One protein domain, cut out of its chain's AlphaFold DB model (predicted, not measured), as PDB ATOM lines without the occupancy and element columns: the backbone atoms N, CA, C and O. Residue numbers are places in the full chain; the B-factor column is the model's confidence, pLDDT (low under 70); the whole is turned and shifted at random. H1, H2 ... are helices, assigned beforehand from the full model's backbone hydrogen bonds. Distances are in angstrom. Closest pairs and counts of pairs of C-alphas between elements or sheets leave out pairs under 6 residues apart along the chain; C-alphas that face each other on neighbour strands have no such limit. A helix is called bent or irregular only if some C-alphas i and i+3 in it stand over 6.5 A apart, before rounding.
ATOM      1  N   HIS A  27      19.219  -0.721  16.451       47.34
ATOM      2  CA  HIS A  27      19.157   0.577  17.150       47.34
ATOM      3  C   HIS A  27      18.812   0.483  18.651       47.34
ATOM      4  O   HIS A  27      18.709   1.487  19.356       47.34
ATOM      5  N   LEU A  28      18.574  -0.732  19.128       45.78
ATOM      6  CA  LEU A  28      18.243  -1.088  20.494       45.78
ATOM      7  C   LEU A  28      19.183  -2.176  21.033       45.78
ATOM      8  O   LEU A  28      18.979  -2.603  22.167       45.78
ATOM      9  N   GLN A  29      20.187  -2.614  20.252       51.03
ATOM     10  CA  GLN A  29      21.278  -3.490  20.692       51.03
ATOM     11  C   GLN A  29      22.290  -2.712  21.545       51.03
ATOM     12  O   GLN A  29      22.485  -1.510  21.353       51.03
ATOM     13  N   ALA A  30      22.950  -3.408  22.476       49.94
ATOM     14  CA  ALA A  30      24.046  -2.847  23.256       49.94
ATOM     15  C   ALA A  30      25.105  -2.243  22.321       49.94
ATOM     16  O   ALA A  30      25.599  -2.902  21.406       49.94
ATOM     17  N   GLN A  31      25.441  -0.980  22.568       58.69
ATOM     18  CA  GLN A  31      26.372  -0.208  21.749       58.69
ATOM     19  C   GLN A  31      27.774  -0.861  21.755       58.69
ATOM     20  O   GLN A  31      28.129  -1.552  22.729       58.69
ATOM     21  N   PRO A  32      28.595  -0.665  20.703       52.50
ATOM     22  CA  PRO A  32      29.991  -1.106  20.704       52.50
ATOM     23  C   PRO A  32      30.796  -0.448  21.838       52.50
ATOM     24  O   PRO A  32      30.283   0.376  22.599       52.50
ATOM     25  N   GLN A  33      32.050  -0.879  22.012       52.97
ATOM     26  CA  GLN A  33      32.927  -0.357  23.065       52.97
ATOM     27  C   GLN A  33      33.002   1.180  23.037       52.97
ATOM     28  O   GLN A  33      32.958   1.801  21.979       52.97
ATOM     29  N   LEU A  34      33.068   1.757  24.237       58.31
ATOM     30  CA  LEU A  34      32.935   3.188  24.517       58.31
ATOM     31  C   LEU A  34      33.993   4.035  23.800       58.31
ATOM     32  O   LEU A  34      35.131   3.600  23.645       58.31
ATOM     33  N   VAL A  35      33.630   5.281  23.473       52.84
ATOM     34  CA  VAL A  35      34.527   6.282  22.853       52.84
ATOM     35  C   VAL A  35      35.691   6.668  23.780       52.84
ATOM     36  O   VAL A  35      36.809   6.883  23.322       52.84
ATOM     37  N   ARG A  36      35.449   6.702  25.098       63.03
ATOM     38  CA  ARG A  36      36.461   6.907  26.147       63.03
ATOM     39  C   ARG A  36      36.496   5.677  27.052       63.03
ATOM     40  O   ARG A  36      35.447   5.156  27.432       63.03
ATOM     41  N   LEU A  37      37.696   5.219  27.421       63.44
ATOM     42  CA  LEU A  37      37.895   4.079  28.326       63.44
ATOM     43  C   LEU A  37      37.529   4.448  29.776       63.44
ATOM     44  O   LEU A  37      38.385   4.529  30.653       63.44
ATOM     45  N   ALA A  38      36.239   4.650  30.037       76.25
ATOM     46  CA  ALA A  38      35.692   4.804  31.377       76.25
ATOM     47  C   ALA A  38      35.314   3.434  31.965       76.25
ATOM     48  O   ALA A  38      34.821   2.548  31.267       76.25
ATOM     49  N   CYS A  39      35.538   3.248  33.264       80.25
ATOM     50  CA  CYS A  39      35.105   2.059  33.993       80.25
ATOM     51  C   CYS A  39      33.934   2.402  34.920       80.25
ATOM     52  O   CYS A  39      33.831   3.537  35.391       80.25
ATOM     53  N   GLN A  40      33.069   1.424  35.207       83.88
ATOM     54  CA  GLN A  40      31.851   1.655  35.997       83.88
ATOM     55  C   GLN A  40      32.181   2.206  37.381       83.88
ATOM     56  O   GLN A  40      31.532   3.130  37.860       83.88
ATOM     57  N   SER A  41      33.247   1.688  37.997       80.81
ATOM     58  CA  SER A  41      33.732   2.139  39.301       80.81
ATOM     59  C   SER A  41      34.168   3.605  39.286       80.81
ATOM     60  O   SER A  41      33.776   4.359  40.174       80.81
ATOM     61  N   CYS A  42      34.953   3.997  38.274       81.69
ATOM     62  CA  CYS A  42      35.433   5.365  38.084       81.69
ATOM     63  C   CYS A  42      34.193   6.297  37.866       81.69
ATOM     64  O   CYS A  42      34.083   7.320  38.536       81.69
ATOM     65  N   LEU A  43      33.184   5.904  37.061       84.38
ATOM     66  CA  LEU A  43      31.952   6.698  36.841       84.38
ATOM     67  C   LEU A  43      31.052   6.839  38.079       84.38
ATOM     68  O   LEU A  43      30.541   7.919  38.351       84.38
ATOM     69  N   VAL A  44      30.854   5.767  38.850       82.44
ATOM     70  CA  VAL A  44      30.061   5.823  40.091       82.44
ATOM     71  C   VAL A  44      30.726   6.742  41.119       82.44
ATOM     72  O   VAL A  44      30.038   7.451  41.854       82.44
ATOM     73  N   ALA A  45      32.059   6.741  41.181       77.88
ATOM     74  CA  ALA A  45      32.800   7.562  42.129       77.88
ATOM     75  C   ALA A  45      32.715   9.069  41.826       77.88
ATOM     76  O   ALA A  45      32.635   9.843  42.773       77.88
ATOM     77  N   LEU A  46      32.641   9.474  40.550       77.62
ATOM     78  CA  LEU A  46      32.587  10.887  40.124       77.62
ATOM     79  C   LEU A  46      31.493  11.723  40.794       77.62
ATOM     80  O   LEU A  46      31.653  12.924  40.984       77.62
ATOM     81  N   VAL A  47      30.365  11.096  41.113       76.25
ATOM     82  CA  VAL A  47      29.180  11.759  41.678       76.25
ATOM     83  C   VAL A  47      28.855  11.236  43.082       76.25
ATOM     84  O   VAL A  47      27.720  11.330  43.554       76.25
ATOM     85  N   THR A  48      29.833  10.619  43.751       72.81
ATOM     86  CA  THR A  48      29.708  10.148  45.134       72.81
ATOM     87  C   THR A  48      30.470  11.090  46.063       72.81
ATOM     88  O   THR A  48      31.689  11.020  46.142       72.81
ATOM     89  N   SER A  49      29.748  11.914  46.825       60.25
ATOM     90  CA  SER A  49      30.300  12.904  47.768       60.25
ATOM     91  C   SER A  49      31.111  12.317  48.933       60.25
ATOM     92  O   SER A  49      31.818  13.038  49.625       60.25
ATOM     93  N   SER A  50      31.023  11.009  49.176       52.31
ATOM     94  CA  SER A  50      31.585  10.356  50.365       52.31
ATOM     95  C   SER A  50      32.946   9.680  50.146       52.31
ATOM     96  O   SER A  50      33.352   8.875  50.985       52.31
ATOM     97  N   LYS A  51      33.623   9.898  49.006       53.91
ATOM     98  CA  LYS A  51      34.917   9.261  48.694       53.91
ATOM     99  C   LYS A  51      35.969  10.301  48.296       53.91
ATOM    100  O   LYS A  51      35.914  10.786  47.169       53.91
ATOM    101  N   PRO A  52      36.939  10.616  49.170       49.69
ATOM    102  CA  PRO A  52      38.041  11.499  48.805       49.69
ATOM    103  C   PRO A  52      38.894  10.869  47.687       49.69
ATOM    104  O   PRO A  52      39.168   9.670  47.728       49.69
ATOM    105  N   GLY A  53      39.292  11.672  46.690       55.09
ATOM    106  CA  GLY A  53      40.347  11.321  45.721       55.09
ATOM    107  C   GLY A  53      39.998  11.348  44.225       55.09
ATOM    108  O   GLY A  53      40.916  11.261  43.424       55.09
ATOM    109  N   ILE A  54      38.724  11.465  43.811       59.72
ATOM    110  CA  ILE A  54      38.348  11.485  42.368       59.72
ATOM    111  C   ILE A  54      37.502  12.709  41.994       59.72
ATOM    112  O   ILE A  54      37.689  13.306  40.942       59.72
ATOM    113  N   SER A  55      36.539  13.060  42.840       67.25
ATOM    114  CA  SER A  55      35.670  14.229  42.722       67.25
ATOM    115  C   SER A  55      35.182  14.543  44.131       67.25
ATOM    116  O   SER A  55      34.959  13.624  44.922       67.25
ATOM    117  N   ASP A  56      35.016  15.819  44.463       71.88
ATOM    118  CA  ASP A  56      34.408  16.257  45.728       71.88
ATOM    119  C   ASP A  56      32.874  16.078  45.732       71.88
ATOM    120  O   ASP A  56      32.189  16.416  46.697       71.88
ATOM    121  N   GLY A  57      32.320  15.522  44.649       74.31
ATOM    122  CA  GLY A  57      30.892  15.340  44.466       74.31
ATOM    123  C   GLY A  57      30.165  16.632  44.111       74.31
ATOM    124  O   GLY A  57      28.940  16.625  44.158       74.31
ATOM    125  N   THR A  58      30.862  17.708  43.745       83.88
ATOM    126  CA  THR A  58      30.276  18.948  43.215       83.88
ATOM    127  C   THR A  58      30.358  18.984  41.686       83.88
ATOM    128  O   THR A  58      31.085  18.204  41.069       83.88
ATOM    129  N   VAL A  59      29.631  19.910  41.050       86.56
ATOM    130  CA  VAL A  59      29.761  20.143  39.599       86.56
ATOM    131  C   VAL A  59      31.184  20.600  39.251       86.56
ATOM    132  O   VAL A  59      31.741  20.165  38.246       86.56
ATOM    133  N   LYS A  60      31.801  21.420  40.115       83.06
ATOM    134  CA  LYS A  60      33.160  21.941  39.934       83.06
ATOM    135  C   LYS A  60      34.201  20.818  39.997       83.06
ATOM    136  O   LYS A  60      35.030  20.706  39.099       83.06
ATOM    137  N   GLY A  61      34.119  19.935  40.993       80.81
ATOM    138  CA  GLY A  61      34.989  18.757  41.077       80.81
ATOM    139  C   GLY A  61      34.761  17.757  39.943       80.81
ATOM    140  O   GLY A  61      35.720  17.181  39.432       80.81
ATOM    141  N   PHE A  62      33.516  17.601  39.485       86.06
ATOM    142  CA  PHE A  62      33.202  16.810  38.294       86.06
ATOM    143  C   PHE A  62      33.852  17.386  37.028       86.06
ATOM    144  O   PHE A  62      34.473  16.639  36.275       86.06
ATOM    145  N   ALA A  63      33.743  18.699  36.805       85.62
ATOM    146  CA  ALA A  63      34.358  19.368  35.662       85.62
ATOM    147  C   ALA A  63      35.885  19.229  35.691       85.62
ATOM    148  O   ALA A  63      36.488  18.814  34.700       85.62
ATOM    149  N   ARG A  64      36.489  19.477  36.860       80.50
ATOM    150  CA  ARG A  64      37.928  19.328  37.090       80.50
ATOM    151  C   ARG A  64      38.433  17.941  36.695       80.50
ATOM    152  O   ARG A  64      39.371  17.837  35.912       80.50
ATOM    153  N   ALA A  65      37.758  16.886  37.159       79.31
ATOM    154  CA  ALA A  65      38.152  15.506  36.882       79.31
ATOM    155  C   ALA A  65      38.280  15.214  35.372       79.31
ATOM    156  O   ALA A  65      39.173  14.477  34.955       79.31
ATOM    157  N   PHE A  66      37.412  15.797  34.538       80.88
ATOM    158  CA  PHE A  66      37.450  15.599  33.086       80.88
ATOM    159  C   PHE A  66      38.381  16.554  32.330       80.88
ATOM    160  O   PHE A  66      38.788  16.206  31.219       80.88
ATOM    161  N   MET A  67      38.695  17.729  32.886       77.00
ATOM    162  CA  MET A  67      39.569  18.722  32.247       77.00
ATOM    163  C   MET A  67      41.054  18.479  32.533       77.00
ATOM    164  O   MET A  67      41.857  18.588  31.613       77.00
ATOM    165  N   GLU A  68      41.421  18.069  33.749       68.88
ATOM    166  CA  GLU A  68      42.825  17.867  34.163       68.88
ATOM    167  C   GLU A  68      43.434  16.527  33.673       68.88
ATOM    168  O   GLU A  68      44.519  16.131  34.082       68.88
ATOM    169  N   ASP A  69      42.751  15.817  32.767       59.41
ATOM    170  CA  ASP A  69      43.217  14.614  32.047       59.41
ATOM    171  C   ASP A  69      43.633  13.398  32.911       59.41
ATOM    172  O   ASP A  69      44.293  12.465  32.435       59.41
ATOM    173  N   GLU A  70      43.188  13.339  34.170       61.03
ATOM    174  CA  GLU A  70      43.468  12.211  35.073       61.03
ATOM    175  C   GLU A  70      42.291  11.248  35.266       61.03
ATOM    176  O   GLU A  70      42.476  10.134  35.778       61.03
ATOM    177  N   PHE A  71      41.077  11.601  34.833       73.38
ATOM    178  CA  PHE A  71      39.921  10.755  35.104       73.38
ATOM    179  C   PHE A  71      39.934   9.440  34.317       73.38
ATOM    180  O   PHE A  71      39.871   9.388  33.089       73.38
ATOM    181  N   CYS A  72      39.925   8.337  35.068       74.44
ATOM    182  CA  CYS A  72      39.812   6.977  34.553       74.44
ATOM    183  C   CYS A  72      40.898   6.572  33.523       74.44
ATOM    184  O   CYS A  72      40.722   5.611  32.769       74.44
ATOM    185  N   LYS A  73      42.047   7.254  33.517       75.12
ATOM    186  CA  LYS A  73      43.151   6.993  32.586       75.12
ATOM    187  C   LYS A  73      43.828   5.659  32.895       75.12
ATOM    188  O   LYS A  73      44.050   5.320  34.057       75.12
ATOM    189  N   ARG A  74      44.143   4.880  31.856       71.00
ATOM    190  CA  ARG A  74      44.855   3.595  31.963       71.00
ATOM    191  C   ARG A  74      46.113   3.621  31.111       71.00
ATOM    192  O   ARG A  74      46.074   4.083  29.977       71.00
ATOM    193  N   ASN A  75      47.183   3.027  31.629       65.69
ATOM    194  CA  ASN A  75      48.448   2.893  30.903       65.69
ATOM    195  C   ASN A  75      48.477   1.659  29.979       65.69
ATOM    196  O   ASN A  75      49.363   1.536  29.141       65.69
ATOM    197  N   SER A  76      47.529   0.726  30.130       65.44
ATOM    198  CA  SER A  76      47.379  -0.453  29.269       65.44
ATOM    199  C   SER A  76      45.953  -1.010  29.335       65.44
ATOM    200  O   SER A  76      45.215  -0.745  30.289       65.44
ATOM    201  N   SER A  77      45.564  -1.833  28.354       59.97
ATOM    202  CA  SER A  77      44.235  -2.470  28.294       59.97
ATOM    203  C   SER A  77      43.923  -3.364  29.503       59.97
ATOM    204  O   SER A  77      42.755  -3.556  29.839       59.97
ATOM    205  N   TYR A  78      44.962  -3.873  30.172       64.94
ATOM    206  CA  TYR A  78      44.867  -4.754  31.341       64.94
ATOM    207  C   TYR A  78      45.161  -4.037  32.670       64.94
ATOM    208  O   TYR A  78      45.034  -4.637  33.733       64.94
ATOM    209  N   GLY A  79      45.555  -2.760  32.623       68.12
ATOM    210  CA  GLY A  79      45.866  -1.958  33.802       68.12
ATOM    211  C   GLY A  79      44.625  -1.421  34.521       68.12
ATOM    212  O   GLY A  79      43.533  -1.317  33.955       68.12
ATOM    213  N   VAL A  80      44.809  -1.037  35.785       77.25
ATOM    214  CA  VAL A  80      43.793  -0.360  36.606       77.25
ATOM    215  C   VAL A  80      43.809   1.150  36.303       77.25
ATOM    216  O   VAL A  80      44.889   1.720  36.152       77.25
ATOM    217  N   CYS A  81      42.634   1.797  36.193       78.56
ATOM    218  CA  CYS A  81      42.526   3.257  36.031       78.56
ATOM    219  C   CYS A  81      43.193   3.958  37.214       78.56
ATOM    220  O   CYS A  81      43.058   3.465  38.333       78.56
ATOM    221  N   SER A  82      43.821   5.113  36.973       76.75
ATOM    222  CA  SER A  82      44.256   6.069  38.010       76.75
ATOM    223  C   SER A  82      43.214   6.167  39.125       76.75
ATOM    224  O   SER A  82      43.464   5.726  40.238       76.75
ATOM    225  N   GLY A  83      41.973   6.518  38.778       74.75
ATOM    226  CA  GLY A  83      40.892   6.619  39.760       74.75
ATOM    227  C   GLY A  83      40.606   5.323  40.536       74.75
ATOM    228  O   GLY A  83      40.383   5.365  41.741       74.75
ATOM    229  N   CYS A  84      40.639   4.141  39.910       77.69
ATOM    230  CA  CYS A  84      40.451   2.884  40.650       77.69
ATOM    231  C   CYS A  84      41.634   2.565  41.566       77.69
ATOM    232  O   CYS A  84      41.420   2.018  42.646       77.69
ATOM    233  N   ARG A  85      42.859   2.873  41.130       77.50
ATOM    234  CA  ARG A  85      44.078   2.689  41.920       77.50
ATOM    235  C   ARG A  85      44.052   3.599  43.144       77.50
ATOM    236  O   ARG A  85      44.257   3.111  44.251       77.50
ATOM    237  N   ASP A  86      43.723   4.869  42.944       74.69
ATOM    238  CA  ASP A  86      43.721   5.892  43.989       74.69
ATOM    239  C   ASP A  86      42.562   5.657  44.979       74.69
ATOM    240  O   ASP A  86      42.710   5.833  46.182       74.69
ATOM    241  N   ALA A  87      41.434   5.109  44.507       70.88
ATOM    242  CA  ALA A  87      40.342   4.631  45.361       70.88
ATOM    243  C   ALA A  87      40.573   3.230  45.973       70.88
ATOM    244  O   ALA A  87      39.619   2.628  46.488       70.88
ATOM    245  N   HIS A  88      41.791   2.681  45.870       71.44
ATOM    246  CA  HIS A  88      42.193   1.358  46.362       71.44
ATOM    247  C   HIS A  88      41.219   0.224  45.984       71.44
ATOM    248  O   HIS A  88      40.892  -0.655  46.785       71.44
ATOM    249  N   LYS A  89      40.706   0.242  44.750       70.06
ATOM    250  CA  LYS A  89      39.859  -0.828  44.211       70.06
ATOM    251  C   LYS A  89      40.716  -1.951  43.637       70.06
ATOM    252  O   LYS A  89      41.710  -1.703  42.967       70.06
ATOM    253  N   SER A  90      40.266  -3.194  43.820       66.19
ATOM    254  CA  SER A  90      40.921  -4.407  43.305       66.19
ATOM    255  C   SER A  90      40.897  -4.541  41.775       66.19
ATOM    256  O   SER A  90      41.439  -5.502  41.236       66.19
ATOM    257  N   GLY A  91      40.279  -3.597  41.058       76.06
ATOM    258  CA  GLY A  91      40.267  -3.568  39.602       76.06
ATOM    259  C   GLY A  91      39.293  -2.548  39.016       76.06
ATOM    260  O   GLY A  91      38.535  -1.873  39.721       76.06
ATOM    261  N   CYS A  92      39.308  -2.443  37.689       78.94
ATOM    262  CA  CYS A  92      38.319  -1.679  36.941       78.94
ATOM    263  C   CYS A  92      37.140  -2.556  36.537       78.94
ATOM    264  O   CYS A  92      37.310  -3.490  35.756       78.94
ATOM    265  N   ALA A  93      35.940  -2.194  36.983       79.25
ATOM    266  CA  ALA A  93      34.727  -2.833  36.498       79.25
ATOM    267  C   ALA A  93      34.448  -2.393  35.045       79.25
ATOM    268  O   ALA A  93      34.390  -1.181  34.787       79.25
ATOM    269  N   PRO A  94      34.297  -3.325  34.086       75.94
ATOM    270  CA  PRO A  94      33.842  -2.970  32.747       75.94
ATOM    271  C   PRO A  94      32.440  -2.356  32.821       75.94
ATOM    272  O   PRO A  94      31.679  -2.644  33.738       75.94
ATOM    273  N   ILE A  95      32.099  -1.504  31.854       77.69
ATOM    274  CA  ILE A  95      30.722  -1.026  31.714       77.69
ATOM    275  C   ILE A  95      29.868  -2.162  31.161       77.69
ATOM    276  O   ILE A  95      30.120  -2.662  30.053       77.69
ATOM    277  N   ASP A  96      28.846  -2.526  31.928       76.12
ATOM    278  CA  ASP A  96      27.874  -3.532  31.528       76.12
ATOM    279  C   ASP A  96      27.219  -3.149  30.187       76.12
ATOM    280  O   ASP A  96      26.866  -1.981  29.980       76.12
ATOM    281  N   PRO A  97      27.026  -4.104  29.253       74.62
ATOM    282  CA  PRO A  97      26.487  -3.818  27.923       74.62
ATOM    283  C   PRO A  97      25.219  -2.942  27.893       74.62
ATOM    284  O   PRO A  97      25.190  -2.029  27.063       74.62
ATOM    285  N   PRO A  98      24.229  -3.118  28.799       76.44
ATOM    286  CA  PRO A  98      23.041  -2.267  28.840       76.44
ATOM    287  C   PRO A  98      23.325  -0.780  29.055       76.44
ATOM    288  O   PRO A  98      22.577   0.063  28.576       76.44
ATOM    289  N   PHE A  99      24.413  -0.422  29.726       80.88
ATOM    290  CA  PHE A  99      24.699   0.970  30.064       80.88
ATOM    291  C   PHE A  99      25.559   1.696  29.044       80.88
ATOM    292  O   PHE A  99      25.717   2.907  29.146       80.88
ATOM    293  N   ARG A 100      26.113   1.002  28.046       78.75
ATOM    294  CA  ARG A 100      27.055   1.619  27.099       78.75
ATOM    295  C   ARG A 100      26.458   2.812  26.355       78.75
ATOM    296  O   ARG A 100      27.150   3.804  26.172       78.75
ATOM    297  N   ARG A 101      25.168   2.752  25.998       79.12
ATOM    298  CA  ARG A 101      24.427   3.885  25.411       79.12
ATOM    299  C   ARG A 101      24.391   5.078  26.353       79.12
ATOM    300  O   ARG A 101      24.805   6.167  25.971       79.12
ATOM    301  N   ALA A 102      23.949   4.854  27.585       84.06
ATOM    302  CA  ALA A 102      23.863   5.912  28.573       84.06
ATOM    303  C   ALA A 102      25.247   6.501  28.892       84.06
ATOM    304  O   ALA A 102      25.389   7.712  28.993       84.06
ATOM    305  N   VAL A 103      26.291   5.671  28.964       86.00
ATOM    306  CA  VAL A 103      27.669   6.144  29.152       86.00
ATOM    307  C   VAL A 103      28.157   6.945  27.947       86.00
ATOM    308  O   VAL A 103      28.763   7.993  28.142       86.00
ATOM    309  N   ASN A 104      27.872   6.526  26.713       82.06
ATOM    310  CA  ASN A 104      28.219   7.322  25.535       82.06
ATOM    311  C   ASN A 104      27.492   8.675  25.522       82.06
ATOM    312  O   ASN A 104      28.101   9.676  25.155       82.06
ATOM    313  N   MET A 105      26.233   8.726  25.974       85.94
ATOM    314  CA  MET A 105      25.510   9.986  26.152       85.94
ATOM    315  C   MET A 105      26.212  10.893  27.170       85.94
ATOM    316  O   MET A 105      26.421  12.073  26.900       85.94
ATOM    317  N   LEU A 106      26.657  10.342  28.304       89.25
ATOM    318  CA  LEU A 106      27.450  11.095  29.275       89.25
ATOM    319  C   LEU A 106      28.752  11.625  28.652       89.25
ATOM    320  O   LEU A 106      29.073  12.797  28.826       89.25
ATOM    321  N   MET A 107      29.483  10.791  27.906       86.81
ATOM    322  CA  MET A 107      30.720  11.217  27.238       86.81
ATOM    323  C   MET A 107      30.459  12.325  26.212       86.81
ATOM    324  O   MET A 107      31.220  13.282  26.159       86.81
ATOM    325  N   PHE A 108      29.356  12.258  25.460       87.19
ATOM    326  CA  PHE A 108      28.946  13.339  24.562       87.19
ATOM    327  C   PHE A 108      28.714  14.656  25.318       87.19
ATOM    328  O   PHE A 108      29.211  15.698  24.890       87.19
ATOM    329  N   LEU A 109      27.991  14.620  26.443       89.94
ATOM    330  CA  LEU A 109      27.724  15.814  27.253       89.94
ATOM    331  C   LEU A 109      29.015  16.424  27.807       89.94
ATOM    332  O   LEU A 109      29.184  17.640  27.748       89.94
ATOM    333  N   VAL A 110      29.929  15.579  28.291       88.31
ATOM    334  CA  VAL A 110      31.252  15.996  28.774       88.31
ATOM    335  C   VAL A 110      32.064  16.620  27.645       88.31
ATOM    336  O   VAL A 110      32.488  17.761  27.768       88.31
ATOM    337  N   ASP A 111      32.226  15.937  26.511       85.19
ATOM    338  CA  ASP A 111      33.039  16.439  25.399       85.19
ATOM    339  C   ASP A 111      32.427  17.713  24.778       85.19
ATOM    340  O   ASP A 111      33.133  18.584  24.261       85.19
ATOM    341  N   HIS A 112      31.100  17.867  24.832       86.69
ATOM    342  CA  HIS A 112      30.426  19.117  24.488       86.69
ATOM    343  C   HIS A 112      30.745  20.238  25.487       86.69
ATOM    344  O   HIS A 112      31.131  21.324  25.052       86.69
ATOM    345  N   ALA A 113      30.652  19.984  26.796       87.75
ATOM    346  CA  ALA A 113      31.003  20.957  27.833       87.75
ATOM    347  C   ALA A 113      32.481  21.375  27.746       87.75
ATOM    348  O   ALA A 113      32.774  22.566  27.695       87.75
ATOM    349  N   THR A 114      33.402  20.418  27.596       84.75
ATOM    350  CA  THR A 114      34.839  20.677  27.438       84.75
ATOM    351  C   THR A 114      35.135  21.546  26.218       84.75
ATOM    352  O   THR A 114      35.898  22.499  26.323       84.75
ATOM    353  N   ARG A 115      34.511  21.291  25.058       84.56
ATOM    354  CA  ARG A 115      34.697  22.151  23.871       84.56
ATOM    355  C   ARG A 115      34.184  23.568  24.087       84.56
ATOM    356  O   ARG A 115      34.818  24.508  23.619       84.56
ATOM    357  N   LYS A 116      33.049  23.726  24.774       86.25
ATOM    358  CA  LYS A 116      32.528  25.052  25.127       86.25
ATOM    359  C   LYS A 116      33.495  25.783  26.057       86.25
ATOM    360  O   LYS A 116      33.788  26.938  25.778       86.25
ATOM    361  N   SER A 117      34.054  25.097  27.056       82.94
ATOM    362  CA  SER A 117      35.102  25.641  27.924       82.94
ATOM    363  C   SER A 117      36.352  26.048  27.133       82.94
ATOM    364  O   SER A 117      36.754  27.198  27.213       82.94
ATOM    365  N   ILE A 118      36.905  25.172  26.282       79.94
ATOM    366  CA  ILE A 118      38.092  25.470  25.448       79.94
ATOM    367  C   ILE A 118      37.874  26.678  24.534       79.94
ATOM    368  O   ILE A 118      38.764  27.515  24.402       79.94
ATOM    369  N   ASN A 119      36.718  26.772  23.879       80.56
ATOM    370  CA  ASN A 119      36.429  27.915  23.015       80.56
ATOM    371  C   ASN A 119      36.333  29.206  23.828       80.56
ATOM    372  O   ASN A 119      36.907  30.212  23.435       80.56
ATOM    373  N   ALA A 120      35.690  29.150  24.991       78.00
ATOM    374  CA  ALA A 120      35.600  30.296  25.871       78.00
ATOM    375  C   ALA A 120      36.996  30.730  26.380       78.00
ATOM    376  O   ALA A 120      37.278  31.925  26.388       78.00
ATOM    377  N   PHE A 121      37.902  29.794  26.705       74.12
ATOM    378  CA  PHE A 121      39.296  30.115  27.057       74.12
ATOM    379  C   PHE A 121      40.024  30.855  25.935       74.12
ATOM    380  O   PHE A 121      40.676  31.869  26.180       74.12
ATOM    381  N   LYS A 122      39.875  30.373  24.696       73.12
ATOM    382  CA  LYS A 122      40.486  30.995  23.513       73.12
ATOM    383  C   LYS A 122      39.951  32.398  23.243       73.12
ATOM    384  O   LYS A 122      40.729  33.266  22.860       73.12
ATOM    385  N   ASP A 123      38.655  32.612  23.449       70.69
ATOM    386  CA  ASP A 123      38.001  33.896  23.188       70.69
ATOM    387  C   ASP A 123      38.230  34.911  24.328       70.69
ATOM    388  O   ASP A 123      38.203  36.119  24.093       70.69
ATOM    389  N   GLY A 124      38.467  34.434  25.556       63.53
ATOM    390  CA  GLY A 124      38.608  35.256  26.762       63.53
ATOM    391  C   GLY A 124      40.031  35.719  27.098       63.53
ATOM    392  O   GLY A 124      40.186  36.581  27.957       63.53
ATOM    393  N   GLY A 125      41.064  35.183  26.436       60.28
ATOM    394  CA  GLY A 125      42.460  35.579  26.676       60.28
ATOM    395  C   GLY A 125      43.036  35.128  28.026       60.28
ATOM    396  O   GLY A 125      43.950  35.772  28.535       60.28
ATOM    397  N   TYR A 126      42.494  34.052  28.603       60.00
ATOM    398  CA  TYR A 126      42.942  33.465  29.872       60.00
ATOM    399  C   TYR A 126      44.248  32.669  29.711       60.00
ATOM    400  O   TYR A 126      44.507  32.111  28.641       60.00
ATOM    401  N   ASN A 127      45.056  32.603  30.774       59.78
ATOM    402  CA  ASN A 127      46.306  31.833  30.793       59.78
ATOM    403  C   ASN A 127      46.088  30.387  31.288       59.78
ATOM    404  O   ASN A 127      45.111  30.101  31.981       59.78
ATOM    405  N   ASP A 128      47.031  29.489  30.968       58.19
ATOM    406  CA  ASP A 128      47.069  28.116  31.504       58.19
ATOM    407  C   ASP A 128      47.040  28.147  33.047       58.19
ATOM    408  O   ASP A 128      47.869  28.811  33.676       58.19
ATOM    409  N   GLY A 129      46.104  27.417  33.663       62.06
ATOM    410  CA  GLY A 129      45.913  27.356  35.120       62.06
ATOM    411  C   GLY A 129      44.745  28.184  35.678       62.06
ATOM    412  O   GLY A 129      44.418  28.040  36.859       62.06
ATOM    413  N   GLU A 130      44.090  29.022  34.865       64.25
ATOM    414  CA  GLU A 130      42.906  29.818  35.254       64.25
ATOM    415  C   GLU A 130      41.574  29.124  34.893       64.25
ATOM    416  O   GLU A 130      40.492  29.722  34.940       64.25
ATOM    417  N   GLU A 131      41.608  27.830  34.541       66.19
ATOM    418  CA  GLU A 131      40.463  27.144  33.937       66.19
ATOM    419  C   GLU A 131      39.257  27.039  34.876       66.19
ATOM    420  O   GLU A 131      38.092  27.109  34.467       66.19
ATOM    421  N   MET A 132      39.538  26.884  36.166       65.62
ATOM    422  CA  MET A 132      38.518  26.705  37.194       65.62
ATOM    423  C   MET A 132      37.942  28.025  37.714       65.62
ATOM    424  O   MET A 132      36.862  27.995  38.308       65.62
ATOM    425  N   ASP A 133      38.613  29.152  37.474       64.56
ATOM    426  CA  ASP A 133      38.122  30.491  37.820       64.56
ATOM    427  C   ASP A 133      37.164  31.010  36.737       64.56
ATOM    428  O   ASP A 133      36.188  31.703  37.024       64.56
ATOM    429  N   MET A 134      37.353  30.586  35.484       63.25
ATOM    430  CA  MET A 134      36.397  30.847  34.405       63.25
ATOM    431  C   MET A 134      35.054  30.138  34.622       63.25
ATOM    432  O   MET A 134      33.995  30.698  34.324       63.25
ATOM    433  N   TYR A 135      35.089  28.914  35.156       64.00
ATOM    434  CA  TYR A 135      33.881  28.161  35.496       64.00
ATOM    435  C   TYR A 135      32.959  28.963  36.426       64.00
ATOM    436  O   TYR A 135      31.744  28.957  36.239       64.00
ATOM    437  N   ASP A 136      33.518  29.693  37.392       68.69
ATOM    438  CA  ASP A 136      32.730  30.470  38.353       68.69
ATOM    439  C   ASP A 136      32.117  31.739  37.723       68.69
ATOM    440  O   ASP A 136      31.077  32.205  38.182       68.69
ATOM    441  N   ASN A 137      32.704  32.247  36.633       66.31
ATOM    442  CA  ASN A 137      32.347  33.532  36.022       66.31
ATOM    443  C   ASN A 137      31.438  33.435  34.780       66.31
ATOM    444  O   ASN A 137      30.891  34.447  34.345       66.31
ATOM    445  N   HIS A 138      31.249  32.245  34.202       74.62
ATOM    446  CA  HIS A 138      30.425  32.049  33.003       74.62
ATOM    447  C   HIS A 138      29.220  31.137  33.264       74.62
ATOM    448  O   HIS A 138      29.330  29.909  33.201       74.62
ATOM    449  N   GLU A 139      28.039  31.736  33.449       76.94
ATOM    450  CA  GLU A 139      26.770  31.016  33.668       76.94
ATOM    451  C   GLU A 139      26.479  29.970  32.575       76.94
ATOM    452  O   GLU A 139      26.043  28.850  32.860       76.94
ATOM    453  N   ASP A 140      26.793  30.283  31.314       79.44
ATOM    454  CA  ASP A 140      26.606  29.351  30.198       79.44
ATOM    455  C   ASP A 140      27.505  28.110  30.306       79.44
ATOM    456  O   ASP A 140      27.061  26.997  30.005       79.44
ATOM    457  N   LEU A 141      28.754  28.260  30.765       82.94
ATOM    458  CA  LEU A 141      29.659  27.125  30.984       82.94
ATOM    459  C   LEU A 141      29.173  26.260  32.146       82.94
ATOM    460  O   LEU A 141      29.133  25.031  32.016       82.94
ATOM    461  N   GLN A 142      28.729  26.890  33.239       84.94
ATOM    462  CA  GLN A 142      28.134  26.182  34.372       84.94
ATOM    463  C   GLN A 142      26.934  25.349  33.934       84.94
ATOM    464  O   GLN A 142      26.794  24.203  34.364       84.94
ATOM    465  N   ARG A 143      26.100  25.865  33.023       89.00
ATOM    466  CA  ARG A 143      24.929  25.146  32.511       89.00
ATOM    467  C   ARG A 143      25.304  23.852  31.784       89.00
ATOM    468  O   ARG A 143      24.648  22.830  31.998       89.00
ATOM    469  N   TYR A 144      26.337  23.860  30.938       90.19
ATOM    470  CA  TYR A 144      26.768  22.649  30.225       90.19
ATOM    471  C   TYR A 144      27.328  21.586  31.175       90.19
ATOM    472  O   TYR A 144      26.958  20.414  31.070       90.19
ATOM    473  N   TRP A 145      28.167  21.995  32.126       90.69
ATOM    474  CA  TRP A 145      28.747  21.090  33.120       90.69
ATOM    475  C   TRP A 145      27.715  20.565  34.118       90.69
ATOM    476  O   TRP A 145      27.716  19.371  34.412       90.69
ATOM    477  N   THR A 146      26.783  21.409  34.567       91.62
ATOM    478  CA  THR A 146      25.660  21.009  35.431       91.62
ATOM    479  C   THR A 146      24.821  19.938  34.752       91.62
ATOM    480  O   THR A 146      24.571  18.891  35.335       91.62
ATOM    481  N   ARG A 147      24.489  20.130  33.469       91.25
ATOM    482  CA  ARG A 147      23.736  19.139  32.690       91.25
ATOM    483  C   ARG A 147      24.458  17.790  32.599       91.25
ATOM    484  O   ARG A 147      23.819  16.750  32.727       91.25
ATOM    485  N   ALA A 148      25.773  17.792  32.373       91.75
ATOM    486  CA  ALA A 148      26.566  16.560  32.339       91.75
ATOM    487  C   ALA A 148      26.626  15.874  33.717       91.75
ATOM    488  O   ALA A 148      26.501  14.653  33.814       91.75
ATOM    489  N   TYR A 149      26.783  16.661  34.781       91.69
ATOM    490  CA  TYR A 149      26.850  16.182  36.157       91.69
ATOM    491  C   TYR A 149      25.515  15.601  36.651       91.69
ATOM    492  O   TYR A 149      25.501  14.520  37.243       91.69
ATOM    493  N   ASP A 150      24.392  16.259  36.366       91.62
ATOM    494  CA  ASP A 150      23.061  15.760  36.722       91.62
ATOM    495  C   ASP A 150      22.758  14.444  35.999       91.62
ATOM    496  O   ASP A 150      22.348  13.468  36.627       91.62
ATOM    497  N   TYR A 151      23.103  14.349  34.713       92.69
ATOM    498  CA  TYR A 151      22.990  13.090  33.980       92.69
ATOM    499  C   TYR A 151      23.881  11.981  34.573       92.69
ATOM    500  O   TYR A 151      23.479  10.819  34.658       92.69
ATOM    501  N   ALA A 152      25.089  12.317  35.042       91.12
ATOM    502  CA  ALA A 152      25.958  11.360  35.726       91.12
ATOM    503  C   ALA A 152      25.359  10.860  37.058       91.12
ATOM    504  O   ALA A 152      25.530   9.683  37.397       91.12
ATOM    505  N   LYS A 153      24.622  11.704  37.799       90.69
ATOM    506  CA  LYS A 153      23.869  11.278  38.994       90.69
ATOM    507  C   LYS A 153      22.782  10.272  38.645       90.69
ATOM    508  O   LYS A 153      22.708   9.223  39.284       90.69
ATOM    509  N   GLU A 154      21.974  10.560  37.629       91.06
ATOM    510  CA  GLU A 154      20.911   9.655  37.186       91.06
ATOM    511  C   GLU A 154      21.483   8.321  36.692       91.06
ATOM    512  O   GLU A 154      21.003   7.250  37.068       91.06
ATOM    513  N   LEU A 155      22.589   8.364  35.943       90.62
ATOM    514  CA  LEU A 155      23.307   7.170  35.504       90.62
ATOM    515  C   LEU A 155      23.812   6.329  36.689       90.62
ATOM    516  O   LEU A 155      23.707   5.102  36.664       90.62
ATOM    517  N   ARG A 156      24.334   6.958  37.751       89.12
ATOM    518  CA  ARG A 156      24.731   6.251  38.982       89.12
ATOM    519  C   ARG A 156      23.540   5.565  39.655       89.12
ATOM    520  O   ARG A 156      23.684   4.428  40.120       89.12
ATOM    521  N   THR A 157      22.395   6.238  39.731       88.81
ATOM    522  CA  THR A 157      21.159   5.643  40.254       88.81
ATOM    523  C   THR A 157      20.781   4.423  39.420       88.81
ATOM    524  O   THR A 157      20.638   3.332  39.972       88.81
ATOM    525  N   ALA A 158      20.785   4.556  38.092       88.25
ATOM    526  CA  ALA A 158      20.478   3.465  37.176       88.25
ATOM    527  C   ALA A 158      21.441   2.270  37.327       88.25
ATOM    528  O   ALA A 158      20.988   1.125  37.385       88.25
ATOM    529  N   PHE A 159      22.754   2.502  37.477       86.38
ATOM    530  CA  PHE A 159      23.721   1.433  37.775       86.38
ATOM    531  C   PHE A 159      23.357   0.666  39.050       86.38
ATOM    532  O   PHE A 159      23.409  -0.569  39.087       86.38
ATOM    533  N   THR A 160      22.997   1.398  40.103       84.38
ATOM    534  CA  THR A 160      22.684   0.830  41.418       84.38
ATOM    535  C   THR A 160      21.390   0.016  41.364       84.38
ATOM    536  O   THR A 160      21.356  -1.133  41.814       84.38
ATOM    537  N   GLU A 161      20.344   0.574  40.757       84.81
ATOM    538  CA  GLU A 161      19.026  -0.051  40.638       84.81
ATOM    539  C   GLU A 161      19.038  -1.285  39.737       84.81
ATOM    540  O   GLU A 161      18.486  -2.320  40.117       84.81
ATOM    541  N   HIS A 162      19.722  -1.228  38.591       82.56
ATOM    542  CA  HIS A 162      19.868  -2.383  37.704       82.56
ATOM    543  C   HIS A 162      20.625  -3.519  38.387       82.56
ATOM    544  O   HIS A 162      20.203  -4.670  38.322       82.56
ATOM    545  N   THR A 163      21.711  -3.212  39.103       81.00
ATOM    546  CA  THR A 163      22.453  -4.230  39.862       81.00
ATOM    547  C   THR A 163      21.547  -4.902  40.899       81.00
ATOM    548  O   THR A 163      21.556  -6.125  41.043       81.00
ATOM    549  N   ALA A 164      20.720  -4.123  41.604       82.94
ATOM    550  CA  ALA A 164      19.738  -4.659  42.545       82.94
ATOM    551  C   ALA A 164      18.640  -5.481  41.844       82.94
ATOM    552  O   ALA A 164      18.224  -6.522  42.355       82.94
ATOM    553  N   GLN A 165      18.176  -5.052  40.668       81.94
ATOM    554  CA  GLN A 165      17.217  -5.796  39.856       81.94
ATOM    555  C   GLN A 165      17.780  -7.144  39.402       81.94
ATOM    556  O   GLN A 165      17.145  -8.163  39.661       81.94
ATOM    557  N   VAL A 166      18.974  -7.174  38.808       79.62
ATOM    558  CA  VAL A 166      19.620  -8.410  38.344       79.62
ATOM    559  C   VAL A 166      19.798  -9.396  39.498       79.62
ATOM    560  O   VAL A 166      19.454 -10.567  39.357       79.62
ATOM    561  N   LYS A 167      20.223  -8.933  40.680       83.00
ATOM    562  CA  LYS A 167      20.307  -9.789  41.879       83.00
ATOM    563  C   LYS A 167      18.957 -10.397  42.269       83.00
ATOM    564  O   LYS A 167      18.899 -11.572  42.626       83.00
ATOM    565  N   ARG A 168      17.865  -9.629  42.178       82.88
ATOM    566  CA  ARG A 168      16.501 -10.131  42.431       82.88
ATOM    567  C   ARG A 168      16.059 -11.151  41.381       82.88
ATOM    568  O   ARG A 168      15.390 -12.120  41.733       82.88
ATOM    569  N   GLU A 169      16.418 -10.951  40.117       79.75
ATOM    570  CA  GLU A 169      16.105 -11.883  39.028       79.75
ATOM    571  C   GLU A 169      16.868 -13.206  39.166       79.75
ATOM    572  O   GLU A 169      16.252 -14.267  39.059       79.75
ATOM    573  N   ILE A 170      18.162 -13.157  39.504       78.25
ATOM    574  CA  ILE A 170      18.981 -14.344  39.807       78.25
ATOM    575  C   ILE A 170      18.383 -15.116  40.992       78.25
ATOM    576  O   ILE A 170      18.173 -16.324  40.916       78.25
ATOM    577  N   ALA A 171      18.029 -14.419  42.076       82.62
ATOM    578  CA  ALA A 171      17.414 -15.060  43.237       82.62
ATOM    579  C   ALA A 171      16.076 -15.742  42.888       82.62
ATOM    580  O   ALA A 171      15.804 -16.851  43.347       82.62
ATOM    581  N   LYS A 172      15.248 -15.110  42.042       80.75
ATOM    582  CA  LYS A 172      13.977 -15.688  41.572       80.75
ATOM    583  C   LYS A 172      14.167 -16.886  40.644       80.75
ATOM    584  O   LYS A 172      13.336 -17.791  40.665       80.75
ATOM    585  N   SER A 173      15.220 -16.895  39.829       75.12
ATOM    586  CA  SER A 173      15.468 -17.962  38.856       75.12
ATOM    587  C   SER A 173      16.036 -19.236  39.470       75.12
ATOM    588  O   SER A 173      16.028 -20.271  38.807       75.12
ATOM    589  N   LYS A 174      16.488 -19.172  40.731       84.25
ATOM    590  CA  LYS A 174      17.162 -20.272  41.438       84.25
ATOM    591  C   LYS A 174      18.435 -20.750  40.721       84.25
ATOM    592  O   LYS A 174      18.849 -21.888  40.912       84.25
ATOM    593  N   MET A 175      19.039 -19.888  39.903       80.12
ATOM    594  CA  MET A 175      20.319 -20.129  39.237       80.12
ATOM    595  C   MET A 175      21.447 -19.443  40.007       80.12
ATOM    596  O   MET A 175      21.233 -18.428  40.673       80.12
ATOM    597  N   THR A 176      22.669 -19.950  39.878       84.00
ATOM    598  CA  THR A 176      23.862 -19.176  40.248       84.00
ATOM    599  C   THR A 176      24.075 -18.013  39.272       84.00
ATOM    600  O   THR A 176      23.573 -18.020  38.146       84.00
ATOM    601  N   GLU A 177      24.859 -17.008  39.668       75.56
ATOM    602  CA  GLU A 177      25.186 -15.861  38.804       75.56
ATOM    603  C   GLU A 177      25.870 -16.292  37.493       75.56
ATOM    604  O   GLU A 177      25.563 -15.768  36.422       75.56
ATOM    605  N   VAL A 178      26.739 -17.307  37.556       76.75
ATOM    606  CA  VAL A 178      27.440 -17.855  36.383       76.75
ATOM    607  C   VAL A 178      26.471 -18.572  35.440       76.75
ATOM    608  O   VAL A 178      26.542 -18.386  34.225       76.75
ATOM    609  N   GLU A 179      25.559 -19.386  35.972       72.31
ATOM    610  CA  GLU A 179      24.536 -20.072  35.170       72.31
ATOM    611  C   GLU A 179      23.567 -19.079  34.536       72.31
ATOM    612  O   GLU A 179      23.254 -19.196  33.351       72.31
ATOM    613  N   TRP A 180      23.164 -18.059  35.292       74.31
ATOM    614  CA  TRP A 180      22.335 -16.971  34.795       74.31
ATOM    615  C   TRP A 180      23.011 -16.235  33.634       74.31
ATOM    616  O   TRP A 180      22.404 -16.057  32.578       74.31
ATOM    617  N   ALA A 181      24.289 -15.869  33.777       70.75
ATOM    618  CA  ALA A 181      25.054 -15.216  32.717       70.75
ATOM    619  C   ALA A 181      25.168 -16.090  31.452       70.75
ATOM    620  O   ALA A 181      24.939 -15.603  30.342       70.75
ATOM    621  N   LYS A 182      25.441 -17.393  31.606       69.31
ATOM    622  CA  LYS A 182      25.489 -18.347  30.483       69.31
ATOM    623  C   LYS A 182      24.134 -18.491  29.788       69.31
ATOM    624  O   LYS A 182      24.072 -18.453  28.560       69.31
ATOM    625  N   ALA A 183      23.048 -18.609  30.554       66.50
ATOM    626  CA  ALA A 183      21.692 -18.689  30.016       66.50
ATOM    627  C   ALA A 183      21.331 -17.426  29.215       66.50
ATOM    628  O   ALA A 183      20.748 -17.507  28.130       66.50
ATOM    629  N   ARG A 184      21.752 -16.253  29.701       69.31
ATOM    630  CA  ARG A 184      21.575 -14.965  29.019       69.31
ATOM    631  C   ARG A 184      22.334 -14.876  27.699       69.31
ATOM    632  O   ARG A 184      21.772 -14.397  26.713       69.31
ATOM    633  N   GLU A 185      23.580 -15.333  27.661       67.44
ATOM    634  CA  GLU A 185      24.375 -15.336  26.434       67.44
ATOM    635  C   GLU A 185      23.831 -16.323  25.394       67.44
ATOM    636  O   GLU A 185      23.655 -15.956  24.228       67.44
ATOM    637  N   ALA A 186      23.491 -17.543  25.818       63.44
ATOM    638  CA  ALA A 186      22.876 -18.539  24.950       63.44
ATOM    639  C   ALA A 186      21.560 -18.016  24.350       63.44
ATOM    640  O   ALA A 186      21.354 -18.107  23.141       63.44
ATOM    641  N   SER A 187      20.718 -17.380  25.172       60.75
ATOM    642  CA  SER A 187      19.464 -16.755  24.738       60.75
ATOM    643  C   SER A 187      19.683 -15.661  23.683       60.75
ATOM    644  O   SER A 187      19.004 -15.643  22.654       60.75
ATOM    645  N   ARG A 188      20.678 -14.783  23.882       61.88
ATOM    646  CA  ARG A 188      21.045 -13.744  22.902       61.88
ATOM    647  C   ARG A 188      21.428 -14.361  21.557       61.88
ATOM    648  O   ARG A 188      20.922 -13.936  20.519       61.88
ATOM    649  N   ASN A 189      22.316 -15.355  21.570       63.00
ATOM    650  CA  ASN A 189      22.808 -15.995  20.348       63.00
ATOM    651  C   ASN A 189      21.676 -16.727  19.610       63.00
ATOM    652  O   ASN A 189      21.575 -16.645  18.386       63.00
ATOM    653  N   PHE A 190      20.782 -17.368  20.362       61.03
ATOM    654  CA  PHE A 190      19.615 -18.061  19.830       61.03
ATOM    655  C   PHE A 190      18.653 -17.130  19.083       61.03
ATOM    656  O   PHE A 190      18.219 -17.412  17.965       61.03
ATOM    657  N   ASN A 191      18.354 -15.974  19.671       58.19
ATOM    658  CA  ASN A 191      17.506 -14.976  19.029       58.19
ATOM    659  C   ASN A 191      18.136 -14.341  17.806       58.19
ATOM    660  O   ASN A 191      17.422 -14.061  16.843       58.19
ATOM    661  N   LEU A 192      19.447 -14.096  17.845       59.44
ATOM    662  CA  LEU A 192      20.154 -13.558  16.695       59.44
ATOM    663  C   LEU A 192      19.984 -14.497  15.498       59.44
ATOM    664  O   LEU A 192      19.593 -14.034  14.433       59.44
ATOM    665  N   GLN A 193      20.154 -15.808  15.705       61.81
ATOM    666  CA  GLN A 193      19.952 -16.826  14.669       61.81
ATOM    667  C   GLN A 193      18.518 -16.827  14.111       61.81
ATOM    668  O   GLN A 193      18.328 -16.848  12.894       61.81
ATOM    669  N   ARG A 194      17.496 -16.743  14.976       56.72
ATOM    670  CA  ARG A 194      16.083 -16.681  14.548       56.72
ATOM    671  C   ARG A 194      15.748 -15.410  13.776       56.72
ATOM    672  O   ARG A 194      15.045 -15.476  12.770       56.72
ATOM    673  N   PHE A 195      16.265 -14.268  14.227       56.19
ATOM    674  CA  PHE A 195      16.096 -12.989  13.543       56.19
ATOM    675  C   PHE A 195      16.761 -13.008  12.167       56.19
ATOM    676  O   PHE A 195      16.118 -12.656  11.183       56.19
ATOM    677  N   THR A 196      18.006 -13.488  12.072       56.94
ATOM    678  CA  THR A 196      18.697 -13.639  10.781       56.94
ATOM    679  C   THR A 196      17.983 -14.611   9.844       56.94
ATOM    680  O   THR A 196      18.067 -14.459   8.633       56.94
ATOM    681  N   ALA A 197      17.240 -15.574  10.397       61.25
ATOM    682  CA  ALA A 197      16.411 -16.510   9.646       61.25
ATOM    683  C   ALA A 197      15.000 -15.977   9.315       61.25
ATOM    684  O   ALA A 197      14.189 -16.715   8.764       61.25
ATOM    685  N   GLY A 198      14.669 -14.727   9.667       52.78
ATOM    686  CA  GLY A 198      13.365 -14.119   9.370       52.78
ATOM    687  C   GLY A 198      12.190 -14.664  10.193       52.78
ATOM    688  O   GLY A 198      11.042 -14.356   9.894       52.78
ATOM    689  N   LEU A 199      12.446 -15.435  11.255       55.00
ATOM    690  CA  LEU A 199      11.410 -16.086  12.073       55.00
ATOM    691  C   LEU A 199      10.844 -15.196  13.195       55.00
ATOM    692  O   LEU A 199      10.146 -15.683  14.088       55.00
ATOM    693  N   GLY A 200      11.175 -13.902  13.169       52.06
ATOM    694  CA  GLY A 200      10.831 -12.938  14.210       52.06
ATOM    695  C   GLY A 200      11.563 -13.172  15.539       52.06
ATOM    696  O   GLY A 200      12.340 -14.113  15.712       52.06
ATOM    697  N   SER A 201      11.313 -12.283  16.499       49.12
ATOM    698  CA  SER A 201      11.751 -12.413  17.892       49.12
ATOM    699  C   SER A 201      10.548 -12.725  18.780       49.12
ATOM    700  O   SER A 201       9.599 -11.945  18.807       49.12
ATOM    701  N   GLN A 202      10.583 -13.831  19.524       46.03
ATOM    702  CA  GLN A 202       9.617 -14.105  20.593       46.03
ATOM    703  C   GLN A 202      10.354 -14.067  21.927       46.03
ATOM    704  O   GLN A 202      11.135 -14.964  22.223       46.03
ATOM    705  N   GLY A 203      10.149 -13.003  22.703       45.66
ATOM    706  CA  GLY A 203      10.785 -12.800  24.000       45.66
ATOM    707  C   GLY A 203      10.322 -11.522  24.688       45.66
ATOM    708  O   GLY A 203       9.708 -10.668  24.049       45.66
ATOM    709  N   LEU A 204      10.604 -11.385  25.986       40.47
ATOM    710  CA  LEU A 204      10.413 -10.118  26.688       40.47
ATOM    711  C   LEU A 204      11.353  -9.075  26.067       40.47
ATOM    712  O   LEU A 204      12.565  -9.125  26.245       40.47
ATOM    713  N   ASN A 205      10.788  -8.111  25.339       46.75
ATOM    714  CA  ASN A 205      11.505  -6.977  24.748       46.75
ATOM    715  C   ASN A 205      11.999  -6.011  25.837       46.75
ATOM    716  O   ASN A 205      11.587  -4.856  25.900       46.75
ATOM    717  N   ALA A 206      12.851  -6.481  26.740       44.56
ATOM    718  CA  ALA A 206      13.490  -5.621  27.709       44.56
ATOM    719  C   ALA A 206      14.630  -4.863  27.006       44.56
ATOM    720  O   ALA A 206      15.440  -5.498  26.317       44.56
ATOM    721  N   PRO A 207      14.685  -3.526  27.152       48.22
ATOM    722  CA  PRO A 207      15.702  -2.685  26.537       48.22
ATOM    723  C   PRO A 207      17.100  -3.267  26.771       48.22
ATOM    724  O   PRO A 207      17.543  -3.403  27.906       48.22
ATOM    725  N   SER A 208      17.821  -3.600  25.696       55.75
ATOM    726  CA  SER A 208      19.235  -3.991  25.799       55.75
ATOM    727  C   SER A 208      20.155  -2.775  25.959       55.75
ATOM    728  O   SER A 208      21.372  -2.916  26.015       55.75
ATOM    729  N   CYS A 209      19.549  -1.588  26.050       65.62
ATOM    730  CA  CYS A 209      20.154  -0.318  26.397       65.62
ATOM    731  C   CYS A 209      19.295   0.374  27.458       65.62
ATOM    732  O   CYS A 209      18.117   0.627  27.218       65.62
ATOM    733  N   VAL A 210      19.883   0.726  28.592       75.25
ATOM    734  CA  VAL A 210      19.263   1.607  29.578       75.25
ATOM    735  C   VAL A 210      19.202   3.012  28.985       75.25
ATOM    736  O   VAL A 210      20.216   3.533  28.520       75.25
ATOM    737  N   VAL A 211      18.006   3.599  28.996       78.50
ATOM    738  CA  VAL A 211      17.778   5.012  28.685       78.50
ATOM    739  C   VAL A 211      17.619   5.725  30.019       78.50
ATOM    740  O   VAL A 211      16.695   5.412  30.765       78.50
ATOM    741  N   VAL A 212      18.552   6.621  30.329       83.62
ATOM    742  CA  VAL A 212      18.563   7.365  31.597       83.62
ATOM    743  C   VAL A 212      17.671   8.602  31.486       83.62
ATOM    744  O   VAL A 212      16.776   8.775  32.301       83.62
ATOM    745  N   ASP A 213      17.820   9.370  30.402       85.31
ATOM    746  CA  ASP A 213      16.944  10.499  30.076       85.31
ATOM    747  C   ASP A 213      16.578  10.475  28.583       85.31
ATOM    748  O   ASP A 213      17.373  10.803  27.696       85.31
ATOM    749  N   ALA A 214      15.334  10.086  28.301       81.81
ATOM    750  CA  ALA A 214      14.821   9.964  26.940       81.81
ATOM    751  C   ALA A 214      14.652  11.320  26.233       81.81
ATOM    752  O   ALA A 214      14.814  11.403  25.012       81.81
ATOM    753  N   ASN A 215      14.321  12.380  26.976       84.50
ATOM    754  CA  ASN A 215      14.136  13.715  26.413       84.50
ATOM    755  C   ASN A 215      15.482  14.308  26.026       84.50
ATOM    756  O   ASN A 215      15.633  14.868  24.940       84.50
ATOM    757  N   LEU A 216      16.476  14.130  26.888       85.75
ATOM    758  CA  LEU A 216      17.838  14.557  26.642       85.75
ATOM    759  C   LEU A 216      18.464  13.820  25.459       85.75
ATOM    760  O   LEU A 216      19.011  14.473  24.565       85.75
ATOM    761  N   GLU A 217      18.322  12.494  25.404       82.31
ATOM    762  CA  GLU A 217      18.775  11.698  24.261       82.31
ATOM    763  C   GLU A 217      18.085  12.135  22.965       82.31
ATOM    764  O   GLU A 217      18.753  12.307  21.946       82.31
ATOM    765  N   ARG A 218      16.769  12.394  22.989       82.88
ATOM    766  CA  ARG A 218      16.040  12.895  21.813       82.88
ATOM    767  C   ARG A 218      16.507  14.294  21.413       82.88
ATOM    768  O   ARG A 218      16.781  14.521  20.239       82.88
ATOM    769  N   SER A 219      16.640  15.219  22.360       85.19
ATOM    770  CA  SER A 219      17.096  16.590  22.085       85.19
ATOM    771  C   SER A 219      18.525  16.640  21.536       85.19
ATOM    772  O   SER A 219      18.860  17.549  20.783       85.19
ATOM    773  N   SER A 220      19.354  15.647  21.875       84.06
ATOM    774  CA  SER A 220      20.732  15.552  21.397       84.06
ATOM    775  C   SER A 220      20.822  14.816  20.064       84.06
ATOM    776  O   SER A 220      21.383  15.345  19.112       84.06
ATOM    777  N   PHE A 221      20.250  13.615  19.960       80.12
ATOM    778  CA  PHE A 221      20.530  12.688  18.859       80.12
ATOM    779  C   PHE A 221      19.389  12.485  17.862       80.12
ATOM    780  O   PHE A 221      19.580  11.741  16.899       80.12
ATOM    781  N   SER A 222      18.236  13.141  18.035       81.81
ATOM    782  CA  SER A 222      17.222  13.159  16.972       81.81
ATOM    783  C   SER A 222      17.730  13.878  15.719       81.81
ATOM    784  O   SER A 222      18.739  14.586  15.768       81.81
ATOM    785  N   LYS A 223      17.039  13.721  14.586       75.00
ATOM    786  CA  LYS A 223      17.372  14.323  13.291       75.00
ATOM    787  C   LYS A 223      17.710  15.808  13.426       75.00
ATOM    788  O   LYS A 223      18.786  16.201  12.980       75.00
ATOM    789  N   ASP A 224      16.876  16.543  14.154       80.56
ATOM    790  CA  ASP A 224      16.998  17.987  14.399       80.56
ATOM    791  C   ASP A 224      17.645  18.311  15.763       80.56
ATOM    792  O   ASP A 224      17.583  19.438  16.250       80.56
ATOM    793  N   GLY A 225      18.241  17.307  16.410       81.12
ATOM    794  CA  GLY A 225      18.917  17.437  17.693       81.12
ATOM    795  C   GLY A 225      20.268  18.148  17.604       81.12
ATOM    796  O   GLY A 225      20.842  18.325  16.528       81.12
ATOM    797  N   SER A 226      20.800  18.534  18.763       83.25
ATOM    798  CA  SER A 226      22.021  19.345  18.856       83.25
ATOM    799  C   SER A 226      23.306  18.624  18.436       83.25
ATOM    800  O   SER A 226      24.313  19.284  18.192       83.25
ATOM    801  N   ALA A 227      23.312  17.289  18.389       81.81
ATOM    802  CA  ALA A 227      24.469  16.519  17.956       81.81
ATOM    803  C   ALA A 227      24.606  16.555  16.428       81.81
ATOM    804  O   ALA A 227      23.684  16.229  15.674       81.81
ATOM    805  N   THR A 228      25.808  16.876  15.968       82.00
ATOM    806  CA  THR A 228      26.205  16.755  14.566       82.00
ATOM    807  C   THR A 228      26.096  15.304  14.095       82.00
ATOM    808  O   THR A 228      26.166  14.357  14.884       82.00
ATOM    809  N   GLY A 229      25.992  15.101  12.778       73.75
ATOM    810  CA  GLY A 229      25.993  13.755  12.197       73.75
ATOM    811  C   GLY A 229      27.205  12.920  12.630       73.75
ATOM    812  O   GLY A 229      27.088  11.725  12.908       73.75
ATOM    813  N   ARG A 230      28.354  13.583  12.801       72.94
ATOM    814  CA  ARG A 230      29.569  12.965  13.327       72.94
ATOM    815  C   ARG A 230      29.392  12.438  14.738       72.94
ATOM    816  O   ARG A 230      29.701  11.283  14.994       72.94
ATOM    817  N   GLU A 231      28.894  13.264  15.644       77.12
ATOM    818  CA  GLU A 231      28.695  12.882  17.042       77.12
ATOM    819  C   GLU A 231      27.639  11.794  17.181       77.12
ATOM    820  O   GLU A 231      27.845  10.857  17.944       77.12
ATOM    821  N   LYS A 232      26.562  11.850  16.387       76.44
ATOM    822  CA  LYS A 232      25.587  10.756  16.306       76.44
ATOM    823  C   LYS A 232      26.304   9.439  16.023       76.44
ATOM    824  O   LYS A 232      26.198   8.518  16.815       76.44
ATOM    825  N   ARG A 233      27.143   9.379  14.989       71.44
ATOM    826  CA  ARG A 233      27.873   8.155  14.626       71.44
ATOM    827  C   ARG A 233      28.850   7.652  15.700       71.44
ATOM    828  O   ARG A 233      29.037   6.445  15.817       71.44
ATOM    829  N   TRP A 234      29.458   8.548  16.482       68.19
ATOM    830  CA  TRP A 234      30.411   8.169  17.538       68.19
ATOM    831  C   TRP A 234      29.759   7.752  18.845       68.19
ATOM    832  O   TRP A 234      30.179   6.770  19.453       68.19
ATOM    833  N   TYR A 235      28.748   8.493  19.285       71.62
ATOM    834  CA  TYR A 235      28.179   8.341  20.620       71.62
ATOM    835  C   TYR A 235      26.838   7.595  20.612       71.62
ATOM    836  O   TYR A 235      26.384   7.155  21.668       71.62
ATOM    837  N   TYR A 236      26.195   7.412  19.455       68.88
ATOM    838  CA  TYR A 236      24.816   6.937  19.406       68.88
ATOM    839  C   TYR A 236      24.513   6.041  18.202       68.88
ATOM    840  O   TYR A 236      24.473   6.482  17.065       68.88
TER     841      TYR A 236
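What this domain is: This is residues 27 to 236 of the 274 residues of an uncharacterized protein of Alternaria tenuissima (UniProt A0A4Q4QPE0). What is the main picture? Two long helices, H6 and H4, lie side by side and run opposite ways, with the small helices H1 and H2 packed on one side of the pair and H9 on the other. H6 runs on past H4, and there H7 turns off as an arm at a corner, while H5 sits by the other end, H3 packs on H1, and H8 is near H4 and H9. What are the counts and size? The printed part has 210 residues with nine named helices, H1 to H9 in chain order, and no named strand: it is all helix. It is compact, with a radius of gyration of the C-alphas of 19.3 A and spans of 61 by 44 by 29 A.

Where its parts are: Where are the long helices? H6, residues 139 to 173, measures 50.5 A from C-alpha 139 at (26.770, 31.016, 33.668) to C-alpha 173 at (15.468, -17.962, 38.856). H4, residues 97 to 124, measures 40.9 A and is irregular, with C-alphas 98 and 101 7.2 A apart; H7, residues 177 to 196, measures 28.9 A. Where are the others? H1 is residues 40 to 46, H2 59 to 67, H3 82 to 86, H5 131 to 137, H8 214 to 221 and H9 229 to 235, with C-alpha 235 at (28.179, 8.341, 20.620).

How they stand to each other: What touches H6? H6 is the hub and touches H4 at a shallow tilt of 11 degrees, opposite ways, the closest C-alphas being those of Ala 113 and Tyr 144, 5.1 A apart. With residues 152 to 156 alone it touches H1 (C-alphas of Val 44 and Arg 156, 5.5 A), and with 145 to 149 alone H2 (Val 59 and Thr 146, 5.9 A). H5 and H6 only just touch, only at the corner, with 3 pairs of C-alphas within 8 A, the closest Tyr 135 and Gln 142 at 6.2 A. What lies farther out? H4 touches H9 with residues 101 to 108 alone, the C-alphas of Asn 104 and Tyr 235 being 5.0 A apart; H7 is close to H6 but not clearly touching, about perpendicular at 77 degrees, with Ile 170 and Glu 177 closest at 6.5 A. How are the backbones? Every O i to N i+4 pair is within hydrogen-bond range in H1, H3, H6, H7, H8 and H9, against 4 of 5 in H2, 22 of 24 in H4 and 0 of 3 in H5, where 2 of 4 O i to N i+3 pairs are.

The domain as a whole: How far does it reach? The C-alphas farthest apart, of Gly 125 and Lys 174, are 63.1 A apart, and the printed part has no cut. Which links are long, and where is confidence low? The links H1 to H2, H2 to H3 and H7 to H8 are long; pLDDT is under 70 for 71 residues, among them 27 to 37, 124 to 137 and 182 to 209.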